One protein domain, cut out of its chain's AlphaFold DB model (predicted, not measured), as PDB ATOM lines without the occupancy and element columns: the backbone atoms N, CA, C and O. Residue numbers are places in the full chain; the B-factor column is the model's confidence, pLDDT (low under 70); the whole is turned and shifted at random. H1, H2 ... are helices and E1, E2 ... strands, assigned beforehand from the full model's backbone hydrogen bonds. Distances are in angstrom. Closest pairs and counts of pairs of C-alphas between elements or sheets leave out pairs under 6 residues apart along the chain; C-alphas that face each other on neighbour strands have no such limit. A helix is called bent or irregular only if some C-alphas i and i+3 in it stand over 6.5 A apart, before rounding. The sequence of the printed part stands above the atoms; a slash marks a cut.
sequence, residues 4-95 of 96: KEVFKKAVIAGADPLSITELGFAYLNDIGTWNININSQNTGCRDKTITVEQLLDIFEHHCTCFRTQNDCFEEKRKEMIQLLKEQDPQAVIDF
ATOM      1  N   LYS A   4       6.918 -13.118 -31.446       92.00
ATOM      2  CA  LYS A   4       6.349 -11.813 -31.081       92.00
ATOM      3  C   LYS A   4       7.389 -10.861 -30.483       92.00
ATOM      4  O   LYS A   4       7.319  -9.661 -30.742       92.00
ATOM      5  N   GLU A   5       8.337 -11.376 -29.703       93.06
ATOM      6  CA  GLU A   5       9.424 -10.579 -29.119       93.06
ATOM      7  C   GLU A   5      10.401 -10.076 -30.186       93.06
ATOM      8  O   GLU A   5      10.853  -8.935 -30.093       93.06
ATOM      9  N   VAL A   6      10.664 -10.892 -31.216       93.81
ATOM     10  CA  VAL A   6      11.535 -10.532 -32.346       93.81
ATOM     11  C   VAL A   6      10.901  -9.429 -33.193       93.81
ATOM     12  O   VAL A   6      11.481  -8.358 -33.356       93.81
ATOM     13  N   PHE A   7       9.695  -9.658 -33.721       93.31
ATOM     14  CA  PHE A   7       9.138  -8.761 -34.740       93.31
ATOM     15  C   PHE A   7       8.298  -7.615 -34.185       93.31
ATOM     16  O   PHE A   7       8.100  -6.622 -34.883       93.31
ATOM     17  N   LYS A   8       7.769  -7.738 -32.958       90.06
ATOM     18  CA  LYS A   8       6.887  -6.738 -32.317       90.06
ATOM     19  C   LYS A   8       5.721  -6.284 -33.216       90.06
ATOM     20  O   LYS A   8       5.219  -5.168 -33.091       90.06
ATOM     21  N   LYS A   9       5.298  -7.153 -34.136       89.12
ATOM     22  CA  LYS A   9       4.295  -6.920 -35.184       89.12
ATOM     23  C   LYS A   9       3.367  -8.126 -35.281       89.12
ATOM     24  O   LYS A   9       3.666  -9.193 -34.747       89.12
ATOM     25  N   ALA A  10       2.236  -7.944 -35.960       87.12
ATOM     26  CA  ALA A  10       1.335  -9.042 -36.274       87.12
ATOM     27  C   ALA A  10       2.013 -10.000 -37.263       87.12
ATOM     28  O   ALA A  10       2.362  -9.618 -38.381       87.12
ATOM     29  N   VAL A  11       2.197 -11.236 -36.820       94.25
ATOM     30  CA  VAL A  11       2.762 -12.346 -37.583       94.25
ATOM     31  C   VAL A  11       2.019 -13.606 -37.174       94.25
ATOM     32  O   VAL A  11       1.626 -13.755 -36.015       94.25
ATOM     33  N   ILE A  12       1.808 -14.495 -38.131       95.94
ATOM     34  CA  ILE A  12       1.267 -15.827 -37.897       95.94
ATOM     35  C   ILE A  12       2.452 -16.767 -38.038       95.94
ATOM     36  O   ILE A  12       3.110 -16.785 -39.076       95.94
ATOM     37  N   ALA A  13       2.767 -17.496 -36.979       96.88
ATOM     38  CA  ALA A  13       3.924 -18.367 -36.959       96.88
ATOM     39  C   ALA A  13       3.584 -19.682 -36.272       96.88
ATOM     40  O   ALA A  13       2.830 -19.686 -35.301       96.88
ATOM     41  N   GLY A  14       4.148 -20.772 -36.780       96.88
ATOM     42  CA  GLY A  14       3.968 -22.097 -36.208       96.88
ATOM     43  C   GLY A  14       5.016 -23.081 -36.709       96.88
ATOM     44  O   GLY A  14       5.641 -22.877 -37.755       96.88
ATOM     45  N   ALA A  15       5.208 -24.141 -35.929       97.00
ATOM     46  CA  ALA A  15       6.021 -25.288 -36.296       97.00
ATOM     47  C   ALA A  15       5.139 -26.538 -36.393       97.00
ATOM     48  O   ALA A  15       4.670 -27.063 -35.377       97.00
ATOM     49  N   ASP A  16       4.960 -27.018 -37.621       95.62
ATOM     50  CA  ASP A  16       4.053 -28.104 -37.995       95.62
ATOM     51  C   ASP A  16       4.759 -29.094 -38.936       95.62
ATOM     52  O   ASP A  16       5.776 -28.752 -39.546       95.62
ATOM     53  N   PRO A  17       4.267 -30.338 -39.079       95.81
ATOM     54  CA  PRO A  17       4.835 -31.272 -40.042       95.81
ATOM     55  C   PRO A  17       4.541 -30.808 -41.475       95.81
ATOM     56  O   PRO A  17       3.380 -30.727 -41.881       95.81
ATOM     57  N   LEU A  18       5.591 -30.520 -42.253       95.38
ATOM     58  CA  LEU A  18       5.486 -30.011 -43.624       95.38
ATOM     59  C   LEU A  18       6.140 -30.968 -44.624       95.38
ATOM     60  O   LEU A  18       7.197 -31.539 -44.371       95.38
ATOM     61  N   SER A  19       5.555 -31.085 -45.817       94.38
ATOM     62  CA  SER A  19       6.082 -31.916 -46.914       94.38
ATOM     63  C   SER A  19       7.159 -31.210 -47.755       94.38
ATOM     64  O   SER A  19       7.176 -31.348 -48.976       94.38
ATOM     65  N   ILE A  20       8.035 -30.434 -47.114       93.94
ATOM     66  CA  ILE A  20       9.149 -29.705 -47.743       93.94
ATOM     67  C   ILE A  20      10.485 -30.207 -47.192       93.94
ATOM     68  O   ILE A  20      10.538 -30.763 -46.095       93.94
ATOM     69  N   THR A  21      11.572 -30.001 -47.931       94.31
ATOM     70  CA  THR A  21      12.923 -30.369 -47.477       94.31
ATOM     71  C   THR A  21      13.567 -29.290 -46.621       94.31
ATOM     72  O   THR A  21      14.362 -29.587 -45.731       94.31
ATOM     73  N   GLU A  22      13.209 -28.039 -46.875       96.75
ATOM     74  CA  GLU A  22      13.725 -26.858 -46.205       96.75
ATOM     75  C   GLU A  22      13.297 -26.831 -44.730       96.75
ATOM     76  O   GLU A  22      12.341 -27.494 -44.312       96.75
ATOM     77  N   LEU A  23      14.010 -26.045 -43.921       97.94
ATOM     78  CA  LEU A  23      13.662 -25.858 -42.512       97.94
ATOM     79  C   LEU A  23      12.309 -25.161 -42.342       97.94
ATOM     80  O   LEU A  23      11.599 -25.402 -41.371       97.94
ATOM     81  N   GLY A  24      11.943 -24.304 -43.284       98.00
ATOM     82  CA  GLY A  24      10.692 -23.577 -43.267       98.00
ATOM     83  C   GLY A  24      10.606 -22.608 -44.430       98.00
ATOM     84  O   GLY A  24      11.520 -22.502 -45.247       98.00
ATOM     85  N   PHE A  25       9.496 -21.888 -44.491       98.12
ATOM     86  CA  PHE A  25       9.288 -20.810 -45.447       98.12
ATOM     87  C   PHE A  25       8.493 -19.677 -44.804       98.12
ATOM     88  O   PHE A  25       7.720 -19.879 -43.863       98.12
ATOM     89  N   ALA A  26       8.658 -18.480 -45.354       97.94
ATOM     90  CA  ALA A  26       7.864 -17.317 -44.997       97.94
ATOM     91  C   ALA A  26       7.115 -16.796 -46.223       97.94
ATOM     92  O   ALA A  26       7.620 -16.824 -47.347       97.94
ATOM     93  N   TYR A  27       5.903 -16.287 -46.027       97.69
ATOM     94  CA  TYR A  27       5.230 -15.545 -47.080       97.69
ATOM     95  C   TYR A  27       4.399 -14.390 -46.549       97.69
ATOM     96  O   TYR A  27       3.770 -14.475 -45.493       97.69
ATOM     97  N   LEU A  28       4.387 -13.303 -47.313       97.75
ATOM     98  CA  LEU A  28       3.515 -12.166 -47.069       97.75
ATOM     99  C   LEU A  28       2.143 -12.451 -47.692       97.75
ATOM    100  O   LEU A  28       2.036 -12.612 -48.910       97.75
ATOM    101  N   ASN A  29       1.105 -12.566 -46.864       96.69
ATOM    102  CA  ASN A  29      -0.242 -12.899 -47.333       96.69
ATOM    103  C   ASN A  29      -0.939 -11.722 -48.030       96.69
ATOM    104  O   ASN A  29      -0.434 -10.605 -48.071       96.69
ATOM    105  N   ASP A  30      -2.125 -11.974 -48.573       95.81
ATOM    106  CA  ASP A  30      -2.932 -11.023 -49.340       95.81
ATOM    107  C   ASP A  30      -3.288  -9.730 -48.589       95.81
ATOM    108  O   ASP A  30      -3.456  -8.694 -49.235       95.81
ATOM    109  N   ILE A  31      -3.324  -9.768 -47.252       93.81
ATOM    110  CA  ILE A  31      -3.586  -8.619 -46.368       93.81
ATOM    111  C   ILE A  31      -2.317  -7.999 -45.752       93.81
ATOM    112  O   ILE A  31      -2.411  -7.130 -44.885       93.81
ATOM    113  N   GLY A  32      -1.122  -8.423 -46.171       93.38
ATOM    114  CA  GLY A  32       0.147  -7.828 -45.738       93.38
ATOM    115  C   GLY A  32       0.661  -8.287 -44.365       93.38
ATOM    116  O   GLY A  32       1.474  -7.582 -43.761       93.38
ATOM    117  N   THR A  33       0.210  -9.450 -43.882       96.06
ATOM    118  CA  THR A  33       0.706 -10.141 -42.676       96.06
ATOM    119  C   THR A  33       1.692 -11.246 -43.058       96.06
ATOM    120  O   THR A  33       1.478 -11.976 -44.026       96.06
ATOM    121  N   TRP A  34       2.774 -11.391 -42.291       97.38
ATOM    122  CA  TRP A  34       3.734 -12.477 -42.487       97.38
ATOM    123  C   TRP A  34       3.216 -13.787 -41.897       97.38
ATOM    124  O   TRP A  34       2.882 -13.845 -40.714       97.38
ATOM    125  N   ASN A  35       3.204 -14.832 -42.719       97.69
ATOM    126  CA  ASN A  35       3.047 -16.219 -42.305       97.69
ATOM    127  C   ASN A  35       4.418 -16.899 -42.310       97.69
ATOM    128  O   ASN A  35       5.077 -16.921 -43.349       97.69
ATOM    129  N   ILE A  36       4.830 -17.470 -41.184       98.06
ATOM    130  CA  ILE A  36       6.114 -18.154 -41.004       98.06
ATOM    131  C   ILE A  36       5.816 -19.601 -40.621       98.06
ATOM    132  O   ILE A  36       5.224 -19.857 -39.576       98.06
ATOM    133  N   ASN A  37       6.209 -20.549 -41.466       97.75
ATOM    134  CA  ASN A  37       5.920 -21.964 -41.264       97.75
ATOM    135  C   ASN A  37       7.236 -22.720 -41.135       97.75
ATOM    136  O   ASN A  37       8.023 -22.755 -42.083       97.75
ATOM    137  N   ILE A  38       7.470 -23.309 -39.967       98.31
ATOM    138  CA  ILE A  38       8.645 -24.131 -39.687       98.31
ATOM    139  C   ILE A  38       8.270 -25.598 -39.853       98.31
ATOM    140  O   ILE A  38       7.257 -26.056 -39.324       98.31
ATOM    141  N   ASN A  39       9.096 -26.345 -40.576       97.88
ATOM    142  CA  ASN A  39       8.939 -27.778 -40.724       97.88
ATOM    143  C   ASN A  39       9.419 -28.482 -39.451       97.88
ATOM    144  O   ASN A  39      10.619 -28.667 -39.244       97.88
ATOM    145  N   SER A  40       8.480 -28.936 -38.621       97.06
ATOM    146  CA  SER A  40       8.786 -29.633 -37.369       97.06
ATOM    147  C   SER A  40       9.437 -31.010 -37.571       97.06
ATOM    148  O   SER A  40       9.852 -31.631 -36.598       97.06
ATOM    149  N   GLN A  41       9.485 -31.522 -38.806       95.81
ATOM    150  CA  GLN A  41      10.162 -32.777 -39.155       95.81
ATOM    151  C   GLN A  41      11.611 -32.559 -39.618       95.81
ATOM    152  O   GLN A  41      12.360 -33.527 -39.758       95.81
ATOM    153  N   ASN A  42      12.021 -31.312 -39.871       97.31
ATOM    154  CA  ASN A  42      13.382 -30.991 -40.279       97.31
ATOM    155  C   ASN A  42      14.343 -31.113 -39.083       97.31
ATOM    156  O   ASN A  42      14.044 -30.645 -37.989       97.31
ATOM    157  N   THR A  43      15.533 -31.685 -39.288       95.12
ATOM    158  CA  THR A  43      16.542 -31.884 -38.226       95.12
ATOM    159  C   THR A  43      17.062 -30.587 -37.601       95.12
ATOM    160  O   THR A  43      17.626 -30.608 -36.504       95.12
ATOM    161  N   GLY A  44      16.916 -29.470 -38.316       95.00
ATOM    162  CA  GLY A  44      17.217 -28.126 -37.843       95.00
ATOM    163  C   GLY A  44      16.161 -27.553 -36.896       95.00
ATOM    164  O   GLY A  44      16.457 -26.559 -36.243       95.00
ATOM    165  N   CYS A  45      14.979 -28.170 -36.785       96.62
ATOM    166  CA  CYS A  45      13.955 -27.819 -35.808       96.62
ATOM    167  C   CYS A  45      13.988 -28.818 -34.645       96.62
ATOM    168  O   CYS A  45      13.844 -30.025 -34.840       96.62
ATOM    169  N   ARG A  46      14.181 -28.326 -33.418       93.19
ATOM    170  CA  ARG A  46      14.171 -29.156 -32.200       93.19
ATOM    171  C   ARG A  46      13.163 -28.590 -31.223       93.19
ATOM    172  O   ARG A  46      13.199 -27.397 -30.948       93.19
ATOM    173  N   ASP A  47      12.247 -29.428 -30.745       94.25
ATOM    174  CA  ASP A  47      11.191 -29.031 -29.805       94.25
ATOM    175  C   ASP A  47      10.396 -27.796 -30.261       94.25
ATOM    176  O   ASP A  47      10.048 -26.931 -29.463       94.25
ATOM    177  N   LYS A  48      10.124 -27.710 -31.575       96.19
ATOM    178  CA  LYS A  48       9.455 -26.562 -32.216       96.19
ATOM    179  C   LYS A  48      10.202 -25.236 -32.035       96.19
ATOM    180  O   LYS A  48       9.607 -24.163 -32.019       96.19
ATOM    181  N   THR A  49      11.525 -25.309 -31.954       97.81
ATOM    182  CA  THR A  49      12.412 -24.148 -31.893       97.81
ATOM    183  C   THR A  49      13.434 -24.158 -33.027       97.81
ATOM    184  O   THR A  49      13.771 -25.223 -33.560       97.81
ATOM    185  N   ILE A  50      13.910 -22.966 -33.392       98.19
ATOM    186  CA  ILE A  50      15.018 -22.716 -34.332       98.19
ATOM    187  C   ILE A  50      15.847 -21.522 -33.836       98.19
ATOM    188  O   ILE A  50      15.391 -20.766 -32.980       98.19
ATOM    189  N   THR A  51      17.053 -21.321 -34.358       98.44
ATOM    190  CA  THR A  51      17.861 -20.130 -34.064       98.44
ATOM    191  C   THR A  51      17.416 -18.917 -34.886       98.44
ATOM    192  O   THR A  51      16.750 -19.040 -35.918       98.44
ATOM    193  N   VAL A  52      17.812 -17.719 -34.453       98.44
ATOM    194  CA  VAL A  52      17.662 -16.483 -35.240       98.44
ATOM    195  C   VAL A  52      18.325 -16.619 -36.610       98.44
ATOM    196  O   VAL A  52      17.726 -16.230 -37.608       98.44
ATOM    197  N   GLU A  53      19.535 -17.181 -36.675       98.38
ATOM    198  CA  GLU A  53      20.270 -17.392 -37.928       98.38
ATOM    199  C   GLU A  53      19.480 -18.256 -38.920       98.38
ATOM    200  O   GLU A  53      19.378 -17.929 -40.101       98.38
ATOM    201  N   GLN A  54      18.845 -19.316 -38.427       98.44
ATOM    202  CA  GLN A  54      17.977 -20.171 -39.230       98.44
ATOM    203  C   GLN A  54      16.733 -19.432 -39.744       98.44
ATOM    204  O   GLN A  54      16.327 -19.618 -40.891       98.44
ATOM    205  N   LEU A  55      16.121 -18.577 -38.919       98.38
ATOM    206  CA  LEU A  55      14.985 -17.767 -39.361       98.38
ATOM    207  C   LEU A  55      15.412 -16.707 -40.387       98.38
ATOM    208  O   LEU A  55      14.672 -16.428 -41.330       98.38
ATOM    209  N   LEU A  56      16.604 -16.134 -40.225       98.50
ATOM    210  CA  LEU A  56      17.186 -15.205 -41.187       98.50
ATOM    211  C   LEU A  56      17.379 -15.872 -42.553       98.50
ATOM    212  O   LEU A  56      16.939 -15.304 -43.551       98.50
ATOM    213  N   ASP A  57      17.932 -17.084 -42.593       98.31
ATOM    214  CA  ASP A  57      18.092 -17.862 -43.828       98.31
ATOM    215  C   ASP A  57      16.753 -18.090 -44.551       98.31
ATOM    216  O   ASP A  57      16.642 -17.880 -45.761       98.31
ATOM    217  N   ILE A  58      15.684 -18.392 -43.805       98.38
ATOM    218  CA  ILE A  58      14.330 -18.514 -44.365       98.38
ATOM    219  C   ILE A  58      13.888 -17.208 -45.043       98.38
ATOM    220  O   ILE A  58      13.353 -17.234 -46.152       98.38
ATOM    221  N   PHE A  59      14.115 -16.051 -44.417       98.19
ATOM    222  CA  PHE A  59      13.790 -14.764 -45.037       98.19
ATOM    223  C   PHE A  59      14.710 -14.422 -46.220       98.19
ATOM    224  O   PHE A  59      14.276 -13.739 -47.153       98.19
ATOM    225  N   GLU A  60      15.958 -14.886 -46.225       97.81
ATOM    226  CA  GLU A  60      16.936 -14.642 -47.291       97.81
ATOM    227  C   GLU A  60      16.743 -15.563 -48.517       97.81
ATOM    228  O   GLU A  60      16.989 -15.123 -49.644       97.81
ATOM    229  N   HIS A  61      16.194 -16.769 -48.347       97.62
ATOM    230  CA  HIS A  61      16.150 -17.768 -49.427       97.62
ATOM    231  C   HIS A  61      14.788 -18.444 -49.645       97.62
ATOM    232  O   HIS A  61      14.501 -18.900 -50.752       97.62
ATOM    233  N   HIS A  62      13.914 -18.467 -48.638       97.31
ATOM    234  CA  HIS A  62      12.664 -19.242 -48.643       97.31
ATOM    235  C   HIS A  62      11.438 -18.360 -48.377       97.31
ATOM    236  O   HIS A  62      10.545 -18.684 -47.594       97.31
ATOM    237  N   CYS A  63      11.413 -17.209 -49.046       96.31
ATOM    238  CA  CYS A  63      10.486 -16.118 -48.796       96.31
ATOM    239  C   CYS A  63       9.738 -15.720 -50.076       96.31
ATOM    240  O   CYS A  63      10.355 -15.523 -51.123       96.31
ATOM    241  N   THR A  64       8.408 -15.601 -50.006       97.31
ATOM    242  CA  THR A  64       7.563 -15.201 -51.150       97.31
ATOM    243  C   THR A  64       6.426 -14.260 -50.729       97.31
ATOM    244  O   THR A  64       6.291 -13.906 -49.557       97.31
ATOM    245  N   CYS A  65       5.579 -13.832 -51.666       97.69
ATOM    246  CA  CYS A  65       4.377 -13.071 -51.336       97.69
ATOM    247  C   CYS A  65       3.189 -13.400 -52.237       97.69
ATOM    248  O   CYS A  65       3.324 -13.952 -53.332       97.69
ATOM    249  N   PHE A  66       2.002 -13.028 -51.761       96.88
ATOM    250  CA  PHE A  66       0.805 -12.971 -52.585       96.88
ATOM    251  C   PHE A  66       0.956 -11.912 -53.681       96.88
ATOM    252  O   PHE A  66       1.539 -10.854 -53.462       96.88
ATOM    253  N   ARG A  67       0.353 -12.154 -54.853       95.88
ATOM    254  CA  ARG A  67       0.500 -11.279 -56.034       95.88
ATOM    255  C   ARG A  67       0.139  -9.812 -55.771       95.88
ATOM    256  O   ARG A  67       0.723  -8.928 -56.385       95.88
ATOM    257  N   THR A  68      -0.807  -9.554 -54.867       95.75
ATOM    258  CA  THR A  68      -1.249  -8.205 -54.474       95.75
ATOM    259  C   THR A  68      -0.231  -7.441 -53.625       95.75
ATOM    260  O   THR A  68      -0.407  -6.249 -53.412       95.75
ATOM    261  N   GLN A  69       0.823  -8.104 -53.150       96.50
ATOM    262  CA  GLN A  69       1.846  -7.526 -52.278       96.50
ATOM    263  C   GLN A  69       3.208  -7.351 -52.968       96.50
ATOM    264  O   GLN A  69       4.157  -6.924 -52.315       96.50
ATOM    265  N   ASN A  70       3.334  -7.659 -54.266       95.69
ATOM    266  CA  ASN A  70       4.609  -7.582 -54.994       95.69
ATOM    267  C   ASN A  70       5.306  -6.219 -54.834       95.69
ATOM    268  O   ASN A  70       6.514  -6.171 -54.611       95.69
ATOM    269  N   ASP A  71       4.538  -5.128 -54.888       96.88
ATOM    270  CA  ASP A  71       5.073  -3.762 -54.860       96.88
ATOM    271  C   ASP A  71       5.714  -3.392 -53.512       96.88
ATOM    272  O   ASP A  71       6.603  -2.546 -53.467       96.88
ATOM    273  N   CYS A  72       5.294  -4.027 -52.412       96.19
ATOM    274  CA  CYS A  72       5.803  -3.749 -51.064       96.19
ATOM    275  C   CYS A  72       6.620  -4.904 -50.467       96.19
ATOM    276  O   CYS A  72       7.150  -4.782 -49.360       96.19
ATOM    277  N   PHE A  73       6.730  -6.027 -51.180       97.12
ATOM    278  CA  PHE A  73       7.339  -7.251 -50.674       97.12
ATOM    279  C   PHE A  73       8.798  -7.057 -50.269       97.12
ATOM    280  O   PHE A  73       9.159  -7.367 -49.137       97.12
ATOM    281  N   GLU A  74       9.627  -6.514 -51.160       97.25
ATOM    282  CA  GLU A  74      11.061  -6.356 -50.896       97.25
ATOM    283  C   GLU A  74      11.342  -5.377 -49.751       97.25
ATOM    284  O   GLU A  74      12.250  -5.602 -48.952       97.25
ATOM    285  N   GLU A  75      10.545  -4.314 -49.622       97.44
ATOM    286  CA  GLU A  75      10.651  -3.378 -48.499       97.44
ATOM    287  C   GLU A  75      10.327  -4.078 -47.173       97.44
ATOM    288  O   GLU A  75      11.142  -4.078 -46.248       97.44
ATOM    289  N   LYS A  76       9.177  -4.760 -47.106       96.62
ATOM    290  CA  LYS A  76       8.750  -5.502 -45.913       96.62
ATOM    291  C   LYS A  76       9.710  -6.634 -45.569       96.62
ATOM    292  O   LYS A  76       9.963  -6.895 -44.400       96.62
ATOM    293  N   ARG A  77      10.259  -7.322 -46.568       97.62
ATOM    294  CA  ARG A  77      11.236  -8.395 -46.373       97.62
ATOM    295  C   ARG A  77      12.529  -7.854 -45.767       97.62
ATOM    296  O   ARG A  77      13.037  -8.438 -44.812       97.62
ATOM    297  N   LYS A  78      13.037  -6.726 -46.278       97.75
ATOM    298  CA  LYS A  78      14.225  -6.051 -45.728       97.75
ATOM    299  C   LYS A  78      14.014  -5.608 -44.284       97.75
ATOM    300  O   LYS A  78      14.931  -5.757 -43.484       97.75
ATOM    301  N   GLU A  79      12.820  -5.127 -43.944       97.00
ATOM    302  CA  GLU A  79      12.459  -4.801 -42.561       97.00
ATOM    303  C   GLU A  79      12.595  -6.026 -41.640       97.00
ATOM    304  O   GLU A  79      13.255  -5.948 -40.606       97.00
ATOM    305  N   MET A  80      12.042  -7.179 -42.033       97.25
ATOM    306  CA  MET A  80      12.134  -8.410 -41.234       97.25
ATOM    307  C   MET A  80      13.580  -8.897 -41.090       97.25
ATOM    308  O   MET A  80      14.005  -9.258 -39.993       97.25
ATOM    309  N   ILE A  81      14.355  -8.861 -42.179       98.12
ATOM    310  CA  ILE A  81      15.781  -9.215 -42.181       98.12
ATOM    311  C   ILE A  81      16.574  -8.311 -41.231       98.12
ATOM    312  O   ILE A  81      17.418  -8.801 -40.483       98.12
ATOM    313  N   GLN A  82      16.307  -7.004 -41.238       97.94
ATOM    314  CA  GLN A  82      16.990  -6.052 -40.366       97.94
ATOM    315  C   GLN A  82      16.700  -6.341 -38.886       97.94
ATOM    316  O   GLN A  82      17.631  -6.407 -38.087       97.94
ATOM    317  N   LEU A  83      15.435  -6.607 -38.537       96.88
ATOM    318  CA  LEU A  83      15.041  -6.965 -37.169       96.88
ATOM    319  C   LEU A  83      15.738  -8.239 -36.668       96.88
ATOM    320  O   LEU A  83      16.092  -8.316 -35.493       96.88
ATOM    321  N   LEU A  84      15.949  -9.221 -37.550       97.75
ATOM    322  CA  LEU A  84      16.676 -10.456 -37.235       97.75
ATOM    323  C   LEU A  84      18.180 -10.215 -37.072       97.75
ATOM    324  O   LEU A  84      18.777 -10.741 -36.139       97.75
ATOM    325  N   LYS A  85      18.784  -9.382 -37.931       97.75
ATOM    326  CA  LYS A  85      20.214  -9.022 -37.869       97.75
ATOM    327  C   LYS A  85      20.598  -8.243 -36.608       97.75
ATOM    328  O   LYS A  85      21.771  -8.205 -36.253       97.75
ATOM    329  N   GLU A  86      19.628  -7.631 -35.938       96.69
ATOM    330  CA  GLU A  86      19.816  -6.944 -34.657       96.69
ATOM    331  C   GLU A  86      19.793  -7.889 -33.443       96.69
ATOM    332  O   GLU A  86      20.124  -7.461 -32.337       96.69
ATOM    333  N   GLN A  87      19.409  -9.157 -33.623       96.88
ATOM    334  CA  GLN A  87      19.407 -10.162 -32.556       96.88
ATOM    335  C   GLN A  87      20.720 -10.958 -32.525       96.88
ATOM    336  O   GLN A  87      21.483 -10.978 -33.489       96.88
ATOM    337  N   ASP A  88      20.959 -11.668 -31.420       97.62
ATOM    338  CA  ASP A  88      22.002 -12.698 -31.358       97.62
ATOM    339  C   ASP A  88      21.646 -13.851 -32.324       97.62
ATOM    340  O   ASP A  88      20.599 -14.478 -32.136       97.62
ATOM    341  N   PRO A  89      22.490 -14.171 -33.328       97.62
ATOM    342  CA  PRO A  89      22.228 -15.239 -34.296       97.62
ATOM    343  C   PRO A  89      21.963 -16.612 -33.662       97.62
ATOM    344  O   PRO A  89      21.225 -17.418 -34.231       97.62
ATOM    345  N   GLN A  90      22.540 -16.879 -32.485       97.94
ATOM    346  CA  GLN A  90      22.394 -18.153 -31.775       97.94
ATOM    347  C   GLN A  90      21.219 -18.162 -30.787       97.94
ATOM    348  O   GLN A  90      20.932 -19.199 -30.183       97.94
ATOM    349  N   ALA A  91      20.507 -17.042 -30.623       97.81
ATOM    350  CA  ALA A  91      19.315 -17.011 -29.790       97.81
ATOM    351  C   ALA A  91      18.236 -17.942 -30.357       97.81
ATOM    352  O   ALA A  91      17.966 -17.967 -31.557       97.81
ATOM    353  N   VAL A  92      17.602 -18.704 -29.466       97.94
ATOM    354  CA  VAL A  92      16.563 -19.675 -29.818       97.94
ATOM    355  C   VAL A  92      15.193 -19.002 -29.817       97.94
ATOM    356  O   VAL A  92      14.811 -18.338 -28.845       97.94
ATOM    357  N   ILE A  93      14.444 -19.204 -30.896       97.94
ATOM    358  CA  ILE A  93      13.074 -18.744 -31.098       97.94
ATOM    359  C   ILE A  93      12.126 -19.935 -30.955       97.94
ATOM    360  O   ILE A  93      12.300 -20.960 -31.611       97.94
ATOM    361  N   ASP A  94      11.125 -19.774 -30.101       96.62
ATOM    362  CA  ASP A  94      10.067 -20.739 -29.828       96.62
ATOM    363  C   ASP A  94       8.843 -20.474 -30.723       96.62
ATOM    364  O   ASP A  94       8.388 -19.327 -30.829       96.62
ATOM    365  N   PHE A  95       8.351 -21.537 -31.371       94.94
ATOM    366  CA  PHE A  95       7.180 -21.568 -32.258       94.94
ATOM    367  C   PHE A  95       6.031 -22.439 -31.704       94.94
ATOM    368  O   PHE A  95       5.145 -22.833 -32.470       94.94
TER     369      PHE A  95
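AT A GLANCE: This is residues 4 to 95 of the 96 residues of an uncharacterized protein of Clostridium innocuum (UniProt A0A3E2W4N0). A four-stranded sheet, E1 E3 E2 E5, has two helices, H2 and H3, packed side by side over one face, and no named helix on its other face. A small two-stranded ribbon, E4 and E6, stands by the first residues of H2, and the short H1 packs on residues 80 to 84 of H3. The printed part has 92 residues with three named helices and six named strands, in the order H1 E1 E2 E3 E4 H2 E5 H3 E6; the larger sheet is mixed, the smaller antiparallel, and the class is mixed, helices and strands. The whole is compact, with a radius of gyration of the C-alphas of 12.4 A, and rounded, spanning 35 by 30 by 21 A.

IN THESE COORDINATES: Find C-alpha 4 at (6.349, -11.813, -31.081), where H1 begins, residues 4 to 7. Next come E1, residues 11 to 16, 15.8 A long; E2, 24 to 28, 14.0 A; and E3, 34 to 39, 16.3 A. E4, residues 49 to 51, leads directly to H2, residues 52 to 61, 14.3 A long from C-alpha 52 at (17.662, -16.483, -35.240). After E5, residues 63 to 65, look for H3, residues 67 to 85, 26.9 A long. E6, residues 92 to 94, ends at C-alpha 94 (10.067, -20.739, -29.828).

HOW THE PARTS SIT: Start at the larger sheet, whose edge strands are E1 and E5. E1 and E3 are parallel, with N 12 and O 34 2.9 A apart. E3 and E2 form an antiparallel hairpin, with N 27 and O 35 at 2.9 A. E2 and E5 are parallel, with N 64 and O 26 at 3.0 A. The sheet and its helices make two layers, H2 and H3 being on the same face. H2 lies over E2 at a height over the sheet of 7.7 A; its closest C-alphas to E2 are those of Ile 58 and Phe 25, 5.6 A. H3 has a height of 8.3 A, with a kink of 58 degrees near residue 74; it is irregular, C-alphas 68 and 71 being 7.7 A apart. Residues 77 to 85 of H3 touch H2, closest at C-alphas 84 and 56, 6.2 A, at a shallow tilt of 30 degrees, opposite ways. H1 touches H3, closest at C-alphas 7 and 83, 6.6 A. E4 and E6 are antiparallel, with N 93 and O 50 at 2.8 A. In H2 every O i to N i+4 pair is within hydrogen-bond range, in H3 11 of 15; H1 is too short for such a pair.

THE WHOLE: The two farthest C-alphas, those of Asp 47 and Asp 71, are 36.1 A apart. The printed part has no cut and no long link. Mean pLDDT of the printed part is 96.5, and no printed residue is under 70.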